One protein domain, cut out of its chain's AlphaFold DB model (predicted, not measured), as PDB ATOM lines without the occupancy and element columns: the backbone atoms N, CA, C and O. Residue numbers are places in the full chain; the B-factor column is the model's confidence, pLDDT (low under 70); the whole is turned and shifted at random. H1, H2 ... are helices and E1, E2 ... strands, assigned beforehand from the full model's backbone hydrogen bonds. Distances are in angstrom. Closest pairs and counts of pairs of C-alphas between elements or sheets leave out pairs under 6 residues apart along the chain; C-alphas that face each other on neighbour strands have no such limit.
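AT A GLANCE: This is residues 5 to 71 of the 74 residues of an uncharacterized protein of Bacillus sp. S3 (UniProt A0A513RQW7). Two helices cross nearly at right angles, and a small three-stranded sheet, E1 to E3, stands to one side of them. H2 crosses H1 near its middle, H1 only grazes the sheet at E1 and E2, and the link between E2 and E3 lies at the far end from the helices. The printed part has 67 residues, with H1, H2, E1, E2 and E3 in that order; the strands form a meander, each the antiparallel neighbour of the one before, in a mixed class of helices and strands. It is compact, with a radius of gyration of the C-alphas of 12.2 A and spans of 34 by 28 by 19 A.

IN THESE COORDINATES: After residues 5 to 8 comes H1, residues 9 to 27, 26.5 A long, beginning at C-alpha 9 (-50.741, 6.173, -18.384). H2, residues 34 to 43, is 14.4 A long and begins at C-alpha 34 (-42.851, 17.449, -19.485). E1 is residues 47 to 49, 6.8 A; E2 is 55 to 60, 14.5 A; E3 is 67 to 70, 9.8 A, ending at C-alpha 70 (-51.809, 13.045, -40.569).

HOW THE PARTS SIT: H1 touches H2 with its residues 16 to 20 alone, about perpendicular at 74 degrees; the closest C-alphas, of Ile 16 and Ala 37, are 5.7 A apart. In both helices every O i to N i+4 pair is within hydrogen-bond range. H1 only grazes the sheet, with residues 11 to 19; the closest C-alphas of H1 and E2, Ala 15 and Leu 55, are 6.8 A apart. H2 is not on the sheet, and is apart from E2 and E3. E1 and E2 form an antiparallel hairpin at 148 degrees, with N 48 and O 57 at 2.8 A. E2 and E3 form another at 151 degrees, with N 60 and O 67 at 2.8 A.

THE WHOLE: The two farthest C-alphas, of Gln 30 and Glu 64, are 34.9 A apart. The printed part has no cut, and no link is long. Its mean pLDDT is 87.8; residues 27 to 31 are under 70.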
ATOM      1  N   ASN A   5     -56.451  12.012 -23.251       94.00
ATOM      2  CA  ASN A   5     -57.122  11.535 -22.038       94.00
ATOM      3  C   ASN A   5     -57.657  10.097 -22.147       94.00
ATOM      4  O   ASN A   5     -57.987   9.498 -21.129       94.00
ATOM      5  N   GLN A   6     -57.726   9.543 -23.361       95.50
ATOM      6  CA  GLN A   6     -58.164   8.168 -23.619       95.50
ATOM      7  C   GLN A   6     -56.991   7.173 -23.656       95.50
ATOM      8  O   GLN A   6     -57.211   5.971 -23.777       95.50
ATOM      9  N   LEU A   7     -55.750   7.659 -23.574       94.19
ATOM     10  CA  LEU A   7     -54.550   6.828 -23.539       94.19
ATOM     11  C   LEU A   7     -54.359   6.170 -22.165       94.19
ATOM     12  O   LEU A   7     -54.769   6.709 -21.136       94.19
ATOM     13  N   SER A   8     -53.662   5.032 -22.143       96.31
ATOM     14  CA  SER A   8     -53.116   4.479 -20.899       96.31
ATOM     15  C   SER A   8     -52.051   5.415 -20.319       96.31
ATOM     16  O   SER A   8     -51.437   6.185 -21.057       96.31
ATOM     17  N   GLU A   9     -51.773   5.332 -19.017       94.88
ATOM     18  CA  GLU A   9     -50.741   6.173 -18.384       94.88
ATOM     19  C   GLU A   9     -49.368   6.023 -19.064       94.88
ATOM     20  O   GLU A   9     -48.689   7.013 -19.327       94.88
ATOM     21  N   GLN A  10     -49.000   4.803 -19.469       95.31
ATOM     22  CA  GLN A  10     -47.760   4.558 -20.210       95.31
ATOM     23  C   GLN A  10     -47.755   5.239 -21.590       95.31
ATOM     24  O   GLN A  10     -46.745   5.814 -22.001       95.31
ATOM     25  N   ALA A  11     -48.878   5.193 -22.313       95.12
ATOM     26  CA  ALA A  11     -49.016   5.849 -23.609       95.12
ATOM     27  C   ALA A  11     -49.068   7.382 -23.475       95.12
ATOM     28  O   ALA A  11     -48.526   8.087 -24.325       95.12
ATOM     29  N   LYS A  12     -49.635   7.917 -22.386       95.62
ATOM     30  CA  LYS A  12     -49.576   9.353 -22.077       95.62
ATOM     31  C   LYS A  12     -48.138   9.822 -21.900       95.62
ATOM     32  O   LYS A  12     -47.766  10.815 -22.517       95.62
ATOM     33  N   SER A  13     -47.313   9.098 -21.140       95.81
ATOM     34  CA  SER A  13     -45.893   9.445 -20.983       95.81
ATOM     35  C   SER A  13     -45.167   9.497 -22.327       95.81
ATOM     36  O   SER A  13     -44.510  10.492 -22.627       95.81
ATOM     37  N   LYS A  14     -45.375   8.497 -23.196       94.88
ATOM     38  CA  LYS A  14     -44.807   8.493 -24.556       94.88
ATOM     39  C   LYS A  14     -45.290   9.672 -25.407       94.88
ATOM     40  O   LYS A  14     -44.490  10.281 -26.115       94.88
ATOM     41  N   ALA A  15     -46.574  10.019 -25.327       93.62
ATOM     42  CA  ALA A  15     -47.139  11.158 -26.046       93.62
ATOM     43  C   ALA A  15     -46.542  12.497 -25.575       93.62
ATOM     44  O   ALA A  15     -46.220  13.344 -26.410       93.62
ATOM     45  N   ILE A  16     -46.351  12.673 -24.263       94.56
ATOM     46  CA  ILE A  16     -45.714  13.859 -23.667       94.56
ATOM     47  C   ILE A  16     -44.259  13.963 -24.131       94.56
ATOM     48  O   ILE A  16     -43.852  15.001 -24.651       94.56
ATOM     49  N   GLU A  17     -43.476  12.895 -23.984       93.19
ATOM     50  CA  GLU A  17     -42.070  12.866 -24.402       93.19
ATOM     51  C   GLU A  17     -41.921  13.147 -25.899       93.19
ATOM     52  O   GLU A  17     -41.084  13.958 -26.305       93.19
ATOM     53  N   GLY A  18     -42.772  12.527 -26.721       90.88
ATOM     54  CA  GLY A  18     -42.826  12.758 -28.161       90.88
ATOM     55  C   GLY A  18     -43.146  14.212 -28.502       90.88
ATOM     56  O   GLY A  18     -42.485  14.798 -29.358       90.88
ATOM     57  N   PHE A  19     -44.100  14.819 -27.792       90.31
ATOM     58  CA  PHE A  19     -44.461  16.224 -27.965       90.31
ATOM     59  C   PHE A  19     -43.312  17.163 -27.584       90.31
ATOM     60  O   PHE A  19     -42.954  18.033 -28.373       90.31
ATOM     61  N   VAL A  20     -42.675  16.963 -26.425       89.69
ATOM     62  CA  VAL A  20     -41.523  17.773 -25.990       89.69
ATOM     63  C   VAL A  20     -40.360  17.641 -26.972       89.69
ATOM     64  O   VAL A  20     -39.750  18.645 -27.346       89.69
ATOM     65  N   LYS A  21     -40.053  16.417 -27.416       88.50
ATOM     66  CA  LYS A  21     -38.986  16.160 -28.391       88.50
ATOM     67  C   LYS A  21     -39.268  16.863 -29.715       88.50
ATOM     68  O   LYS A  21     -38.373  17.508 -30.259       88.50
ATOM     69  N   ALA A  22     -40.499  16.771 -30.213       84.00
ATOM     70  CA  ALA A  22     -40.889  17.430 -31.449       84.00
ATOM     71  C   ALA A  22     -40.892  18.959 -31.315       84.00
ATOM     72  O   ALA A  22     -40.356  19.631 -32.188       84.00
ATOM     73  N   ALA A  23     -41.400  19.514 -30.214       82.12
ATOM     74  CA  ALA A  23     -41.409  20.956 -29.973       82.12
ATOM     75  C   ALA A  23     -39.988  21.543 -29.900       82.12
ATOM     76  O   ALA A  23     -39.711  22.580 -30.502       82.12
ATOM     77  N   LYS A  24     -39.061  20.850 -29.226       79.94
ATOM     78  CA  LYS A  24     -37.644  21.243 -29.179       79.94
ATOM     79  C   LYS A  24     -36.968  21.135 -30.548       79.94
ATOM     80  O   LYS A  24     -36.209  22.025 -30.910       79.94
ATOM     81  N   GLY A  25     -37.241  20.061 -31.292       76.31
ATOM     82  CA  GLY A  25     -36.599  19.785 -32.578       76.31
ATOM     83  C   GLY A  25     -37.111  20.633 -33.745       76.31
ATOM     84  O   GLY A  25     -36.318  21.028 -34.590       76.31
ATOM     85  N   PHE A  26     -38.413  20.923 -33.799       70.62
ATOM     86  CA  PHE A  26     -39.021  21.653 -34.918       70.62
ATOM     87  C   PHE A  26     -39.093  23.165 -34.715       70.62
ATOM     88  O   PHE A  26     -39.142  23.892 -35.703       70.62
ATOM     89  N   LEU A  27     -39.142  23.655 -33.472       61.75
ATOM     90  CA  LEU A  27     -39.514  25.053 -33.218       61.75
ATOM     91  C   LEU A  27     -38.477  25.848 -32.441       61.75
ATOM     92  O   LEU A  27     -38.689  27.037 -32.214       61.75
ATOM     93  N   SER A  28     -37.396  25.213 -31.977       67.81
ATOM     94  CA  SER A  28     -36.435  25.845 -31.063       67.81
ATOM     95  C   SER A  28     -37.109  26.505 -29.847       67.81
ATOM     96  O   SER A  28     -36.537  27.404 -29.231       67.81
ATOM     97  N   ILE A  29     -38.329  26.075 -29.484       65.94
ATOM     98  CA  ILE A  29     -39.067  26.625 -28.348       65.94
ATOM     99  C   ILE A  29     -38.383  26.128 -27.082       65.94
ATOM    100  O   ILE A  29     -38.478  24.957 -26.704       65.94
ATOM    101  N   GLN A  30     -37.679  27.039 -26.423       66.12
ATOM    102  CA  GLN A  30     -37.117  26.809 -25.102       66.12
ATOM    103  C   GLN A  30     -38.222  27.013 -24.054       66.12
ATOM    104  O   GLN A  30     -38.978  27.975 -24.127       66.12
ATOM    105  N   GLY A  31     -38.346  26.086 -23.095       69.75
ATOM    106  CA  GLY A  31     -39.287  26.205 -21.967       69.75
ATOM    107  C   GLY A  31     -40.467  25.222 -21.946       69.75
ATOM    108  O   GLY A  31     -41.156  25.130 -20.929       69.75
ATOM    109  N   ILE A  32     -40.681  24.423 -23.000       79.19
ATOM    110  CA  ILE A  32     -41.625  23.295 -22.925       79.19
ATOM    111  C   ILE A  32     -40.928  22.122 -22.222       79.19
ATOM    112  O   ILE A  32     -40.029  21.474 -22.771       79.19
ATOM    113  N   ASN A  33     -41.334  21.883 -20.978       86.56
ATOM    114  CA  ASN A  33     -40.957  20.727 -20.171       86.56
ATOM    115  C   ASN A  33     -42.091  19.680 -20.186       86.56
ATOM    116  O   ASN A  33     -43.121  19.871 -20.838       86.56
ATOM    117  N   LEU A  34     -41.880  18.548 -19.509       90.00
ATOM    118  CA  LEU A  34     -42.851  17.449 -19.485       90.00
ATOM    119  C   LEU A  34     -44.185  17.868 -18.847       90.00
ATOM    120  O   LEU A  34     -45.236  17.480 -19.353       90.00
ATOM    121  N   ASP A  35     -44.155  18.695 -17.801       90.69
ATOM    122  CA  ASP A  35     -45.364  19.134 -17.095       90.69
ATOM    123  C   ASP A  35     -46.218  20.073 -17.951       90.69
ATOM    124  O   ASP A  35     -47.414  19.836 -18.115       90.69
ATOM    125  N   HIS A  36     -45.599  21.064 -18.604       88.50
ATOM    126  CA  HIS A  36     -46.287  21.939 -19.556       88.50
ATOM    127  C   HIS A  36     -46.877  21.149 -20.728       88.50
ATOM    128  O   HIS A  36     -48.005  21.399 -21.149       88.50
ATOM    129  N   ALA A  37     -46.132  20.173 -21.256       90.56
ATOM    130  CA  ALA A  37     -46.630  19.317 -22.325       90.56
ATOM    131  C   ALA A  37     -47.808  18.449 -21.855       90.56
ATOM    132  O   ALA A  37     -48.799  18.329 -22.573       90.56
ATOM    133  N   LYS A  38     -47.752  17.893 -20.641       92.56
ATOM    134  CA  LYS A  38     -48.859  17.135 -20.048       92.56
ATOM    135  C   LYS A  38     -50.110  17.991 -19.893       92.56
ATOM    136  O   LYS A  38     -51.185  17.556 -20.303       92.56
ATOM    137  N   GLU A  39     -49.984  19.184 -19.324       92.50
ATOM    138  CA  GLU A  39     -51.104  20.108 -19.135       92.50
ATOM    139  C   GLU A  39     -51.729  20.494 -20.483       92.50
ATOM    140  O   GLU A  39     -52.931  20.318 -20.695       92.50
ATOM    141  N   PHE A  40     -50.897  20.906 -21.442       91.25
ATOM    142  CA  PHE A  40     -51.338  21.264 -22.787       91.25
ATOM    143  C   PHE A  40     -52.080  20.115 -23.483       91.25
ATOM    144  O   PHE A  40     -53.175  20.307 -24.020       91.25
ATOM    145  N   LEU A  41     -51.515  18.904 -23.464       91.81
ATOM    146  CA  LEU A  41     -52.119  17.738 -24.106       91.81
ATOM    147  C   LEU A  41     -53.398  17.274 -23.404       91.81
ATOM    148  O   LEU A  41     -54.327  16.843 -24.086       91.81
ATOM    149  N   SER A  42     -53.495  17.434 -22.083       92.88
ATOM    150  CA  SER A  42     -54.704  17.107 -21.307       92.88
ATOM    151  C   SER A  42     -55.897  17.978 -21.693       92.88
ATOM    152  O   SER A  42     -57.040  17.517 -21.671       92.88
ATOM    153  N   HIS A  43     -55.647  19.226 -22.091       91.12
ATOM    154  CA  HIS A  43     -56.684  20.141 -22.580       91.12
ATOM    155  C   HIS A  43     -56.884  20.056 -24.096       91.12
ATOM    156  O   HIS A  43     -57.854  20.597 -24.639       91.12
ATOM    157  N   SER A  44     -55.989  19.365 -24.802       88.50
ATOM    158  CA  SER A  44     -56.038  19.297 -26.249       88.50
ATOM    159  C   SER A  44     -57.106  18.334 -26.750       88.50
ATOM    160  O   SER A  44     -57.047  17.125 -26.543       88.50
ATOM    161  N   LYS A  45     -58.049  18.878 -27.520       87.56
ATOM    162  CA  LYS A  45     -59.085  18.100 -28.219       87.56
ATOM    163  C   LYS A  45     -58.749  17.829 -29.682       87.56
ATOM    164  O   LYS A  45     -59.558  17.233 -30.390       87.56
ATOM    165  N   VAL A  46     -57.586  18.273 -30.159       89.62
ATOM    166  CA  VAL A  46     -57.230  18.215 -31.586       89.62
ATOM    167  C   VAL A  46     -56.206  17.136 -31.901       89.62
ATOM    168  O   VAL A  46     -56.356  16.486 -32.929       89.62
ATOM    169  N   HIS A  47     -55.230  16.878 -31.031       93.38
ATOM    170  CA  HIS A  47     -54.225  15.840 -31.271       93.38
ATOM    171  C   HIS A  47     -54.841  14.441 -31.211       93.38
ATOM    172  O   HIS A  47     -55.790  14.182 -30.460       93.38
ATOM    173  N   ARG A  48     -54.328  13.542 -32.048       94.31
ATOM    174  CA  ARG A  48     -54.805  12.169 -32.182       94.31
ATOM    175  C   ARG A  48     -53.636  11.199 -32.137       94.31
ATOM    176  O   ARG A  48     -52.685  11.321 -32.907       94.31
ATOM    177  N   TYR A  49     -53.758  10.208 -31.267       95.00
ATOM    178  CA  TYR A  49     -52.721   9.232 -30.952       95.00
ATOM    179  C   TYR A  49     -53.171   7.804 -31.284       95.00
ATOM    180  O   TYR A  49     -54.371   7.525 -31.429       95.00
ATOM    181  N   ASN A  50     -52.208   6.896 -31.426       95.06
ATOM    182  CA  ASN A  50     -52.453   5.454 -31.445       95.06
ATOM    183  C   ASN A  50     -52.405   4.872 -30.015       95.06
ATOM    184  O   ASN A  50     -52.214   5.605 -29.046       95.06
ATOM    185  N   SER A  51     -52.585   3.554 -29.883       94.94
ATOM    186  CA  SER A  51     -52.517   2.819 -28.603       94.94
ATOM    187  C   SER A  51     -51.198   2.966 -27.860       94.94
ATOM    188  O   SER A  51     -51.184   2.907 -26.635       94.94
ATOM    189  N   ASP A  52     -50.114   3.220 -28.584       95.12
ATOM    190  CA  ASP A  52     -48.772   3.335 -28.021       95.12
ATOM    191  C   ASP A  52     -48.412   4.768 -27.614       95.12
ATOM    192  O   ASP A  52     -47.291   5.009 -27.166       95.12
ATOM    193  N   GLY A  53     -49.328   5.731 -27.776       92.38
ATOM    194  CA  GLY A  53     -49.076   7.142 -27.474       92.38
ATOM    195  C   GLY A  53     -48.295   7.887 -28.558       92.38
ATOM    196  O   GLY A  53     -47.818   8.994 -28.326       92.38
ATOM    197  N   VAL A  54     -48.159   7.314 -29.754       92.88
ATOM    198  CA  VAL A  54     -47.530   7.978 -30.901       92.88
ATOM    199  C   VAL A  54     -48.548   8.893 -31.570       92.88
ATOM    200  O   VAL A  54     -49.685   8.487 -31.827       92.88
ATOM    201  N   LEU A  55     -48.144  10.131 -31.858       92.94
ATOM    202  CA  LEU A  55     -48.977  11.076 -32.593       92.94
ATOM    203  C   LEU A  55     -49.204  10.563 -34.021       92.94
ATOM    204  O   LEU A  55     -48.258  10.353 -34.774       92.94
ATOM    205  N   VAL A  56     -50.468  10.397 -34.397       93.06
ATOM    206  CA  VAL A  56     -50.882   9.961 -35.741       93.06
ATOM    207  C   VAL A  56     -51.275  11.169 -36.591       93.06
ATOM    208  O   VAL A  56     -51.133  11.158 -37.812       93.06
ATOM    209  N   GLY A  57     -51.753  12.233 -35.946       92.56
ATOM    210  CA  GLY A  57     -52.133  13.479 -36.590       92.56
ATOM    211  C   GLY A  57     -53.024  14.314 -35.687       92.56
ATOM    212  O   GLY A  57     -53.004  14.176 -34.462       92.56
ATOM    213  N   LYS A  58     -53.855  15.154 -36.290       91.75
ATOM    214  CA  LYS A  58     -54.731  16.066 -35.555       91.75
ATOM    215  C   LYS A  58     -56.005  16.396 -36.321       91.75
ATOM    216  O   LYS A  58     -56.102  16.178 -37.523       91.75
ATOM    217  N   ILE A  59     -56.968  16.984 -35.629       91.00
ATOM    218  CA  ILE A  59     -58.179  17.540 -36.226       91.00
ATOM    219  C   ILE A  59     -57.978  19.034 -36.498       91.00
ATOM    220  O   ILE A  59     -57.663  19.791 -35.582       91.00
ATOM    221  N   LYS A  60     -58.190  19.473 -37.743       87.69
ATOM    222  CA  LYS A  60     -58.151  20.886 -38.157       87.69
ATOM    223  C   LYS A  60     -59.491  21.314 -38.749       87.69
ATOM    224  O   LYS A  60     -60.218  20.497 -39.305       87.69
ATOM    225  N   GLY A  61     -59.779  22.610 -38.664       80.81
ATOM    226  CA  GLY A  61     -60.955  23.233 -39.265       80.81
ATOM    227  C   GLY A  61     -62.060  23.559 -38.254       80.81
ATOM    228  O   GLY A  61     -62.037  23.061 -37.121       80.81
ATOM    229  N   PRO A  62     -63.016  24.423 -38.642       77.38
ATOM    230  CA  PRO A  62     -64.179  24.744 -37.820       77.38
ATOM    231  C   PRO A  62     -65.018  23.486 -37.568       77.38
ATOM    232  O   PRO A  62     -64.888  22.491 -38.277       77.38
ATOM    233  N   LYS A  63     -65.884  23.521 -36.544       74.88
ATOM    234  CA  LYS A  63     -66.655  22.360 -36.057       74.88
ATOM    235  C   LYS A  63     -67.363  21.577 -37.176       74.88
ATOM    236  O   LYS A  63     -67.415  20.356 -37.096       74.88
ATOM    237  N   GLU A  64     -67.839  22.274 -38.203       76.62
ATOM    238  CA  GLU A  64     -68.591  21.728 -39.340       76.62
ATOM    239  C   GLU A  64     -67.701  21.094 -40.425       76.62
ATOM    240  O   GLU A  64     -68.151  20.203 -41.131       76.62
ATOM    241  N   ASN A  65     -66.419  21.479 -40.511       81.75
ATOM    242  CA  ASN A  65     -65.451  20.996 -41.509       81.75
ATOM    243  C   ASN A  65     -64.198  20.405 -40.850       81.75
ATOM    244  O   ASN A  65     -63.067  20.616 -41.299       81.75
ATOM    245  N   ARG A  66     -64.388  19.684 -39.743       86.44
ATOM    246  CA  ARG A  66     -63.293  18.998 -39.058       86.44
ATOM    247  C   ARG A  66     -62.706  17.934 -39.973       86.44
ATOM    248  O   ARG A  66     -63.347  16.926 -40.254       86.44
ATOM    249  N   ARG A  67     -61.459  18.136 -40.380       89.50
ATOM    250  CA  ARG A  67     -60.680  17.167 -41.148       89.50
ATOM    251  C   ARG A  67     -59.522  16.647 -40.321       89.50
ATOM    252  O   ARG A  67     -58.918  17.388 -39.544       89.50
ATOM    253  N   PHE A  68     -59.216  15.373 -40.498       90.94
ATOM    254  CA  PHE A  68     -58.012  14.788 -39.939       90.94
ATOM    255  C   PHE A  68     -56.811  15.110 -40.838       90.94
ATOM    256  O   PHE A  68     -56.874  14.910 -42.048       90.94
ATOM    257  N   GLU A  69     -55.729  15.609 -40.248       91.06
ATOM    258  CA  GLU A  69     -54.445  15.847 -40.909       91.06
ATOM    259  C   GLU A  69     -53.387  14.915 -40.297       91.06
ATOM    260  O   GLU A  69     -53.094  15.049 -39.102       91.06
ATOM    261  N   PRO A  70     -52.822  13.968 -41.069       90.44
ATOM    262  CA  PRO A  70     -51.809  13.045 -40.569       90.44
ATOM    263  C   PRO A  70     -50.465  13.744 -40.330       90.44
ATOM    264  O   PRO A  70     -50.128  14.715 -41.003       90.44
ATOM    265  N   GLY A  71     -49.684  13.230 -39.376       80.38
ATOM    266  CA  GLY A  71     -48.272  13.595 -39.177       80.38
ATOM    267  C   GLY A  71     -47.998  15.010 -38.659       80.38
ATOM    268  O   GLY A  71     -46.840  15.378 -38.485       80.38
TER     269      GLY A  71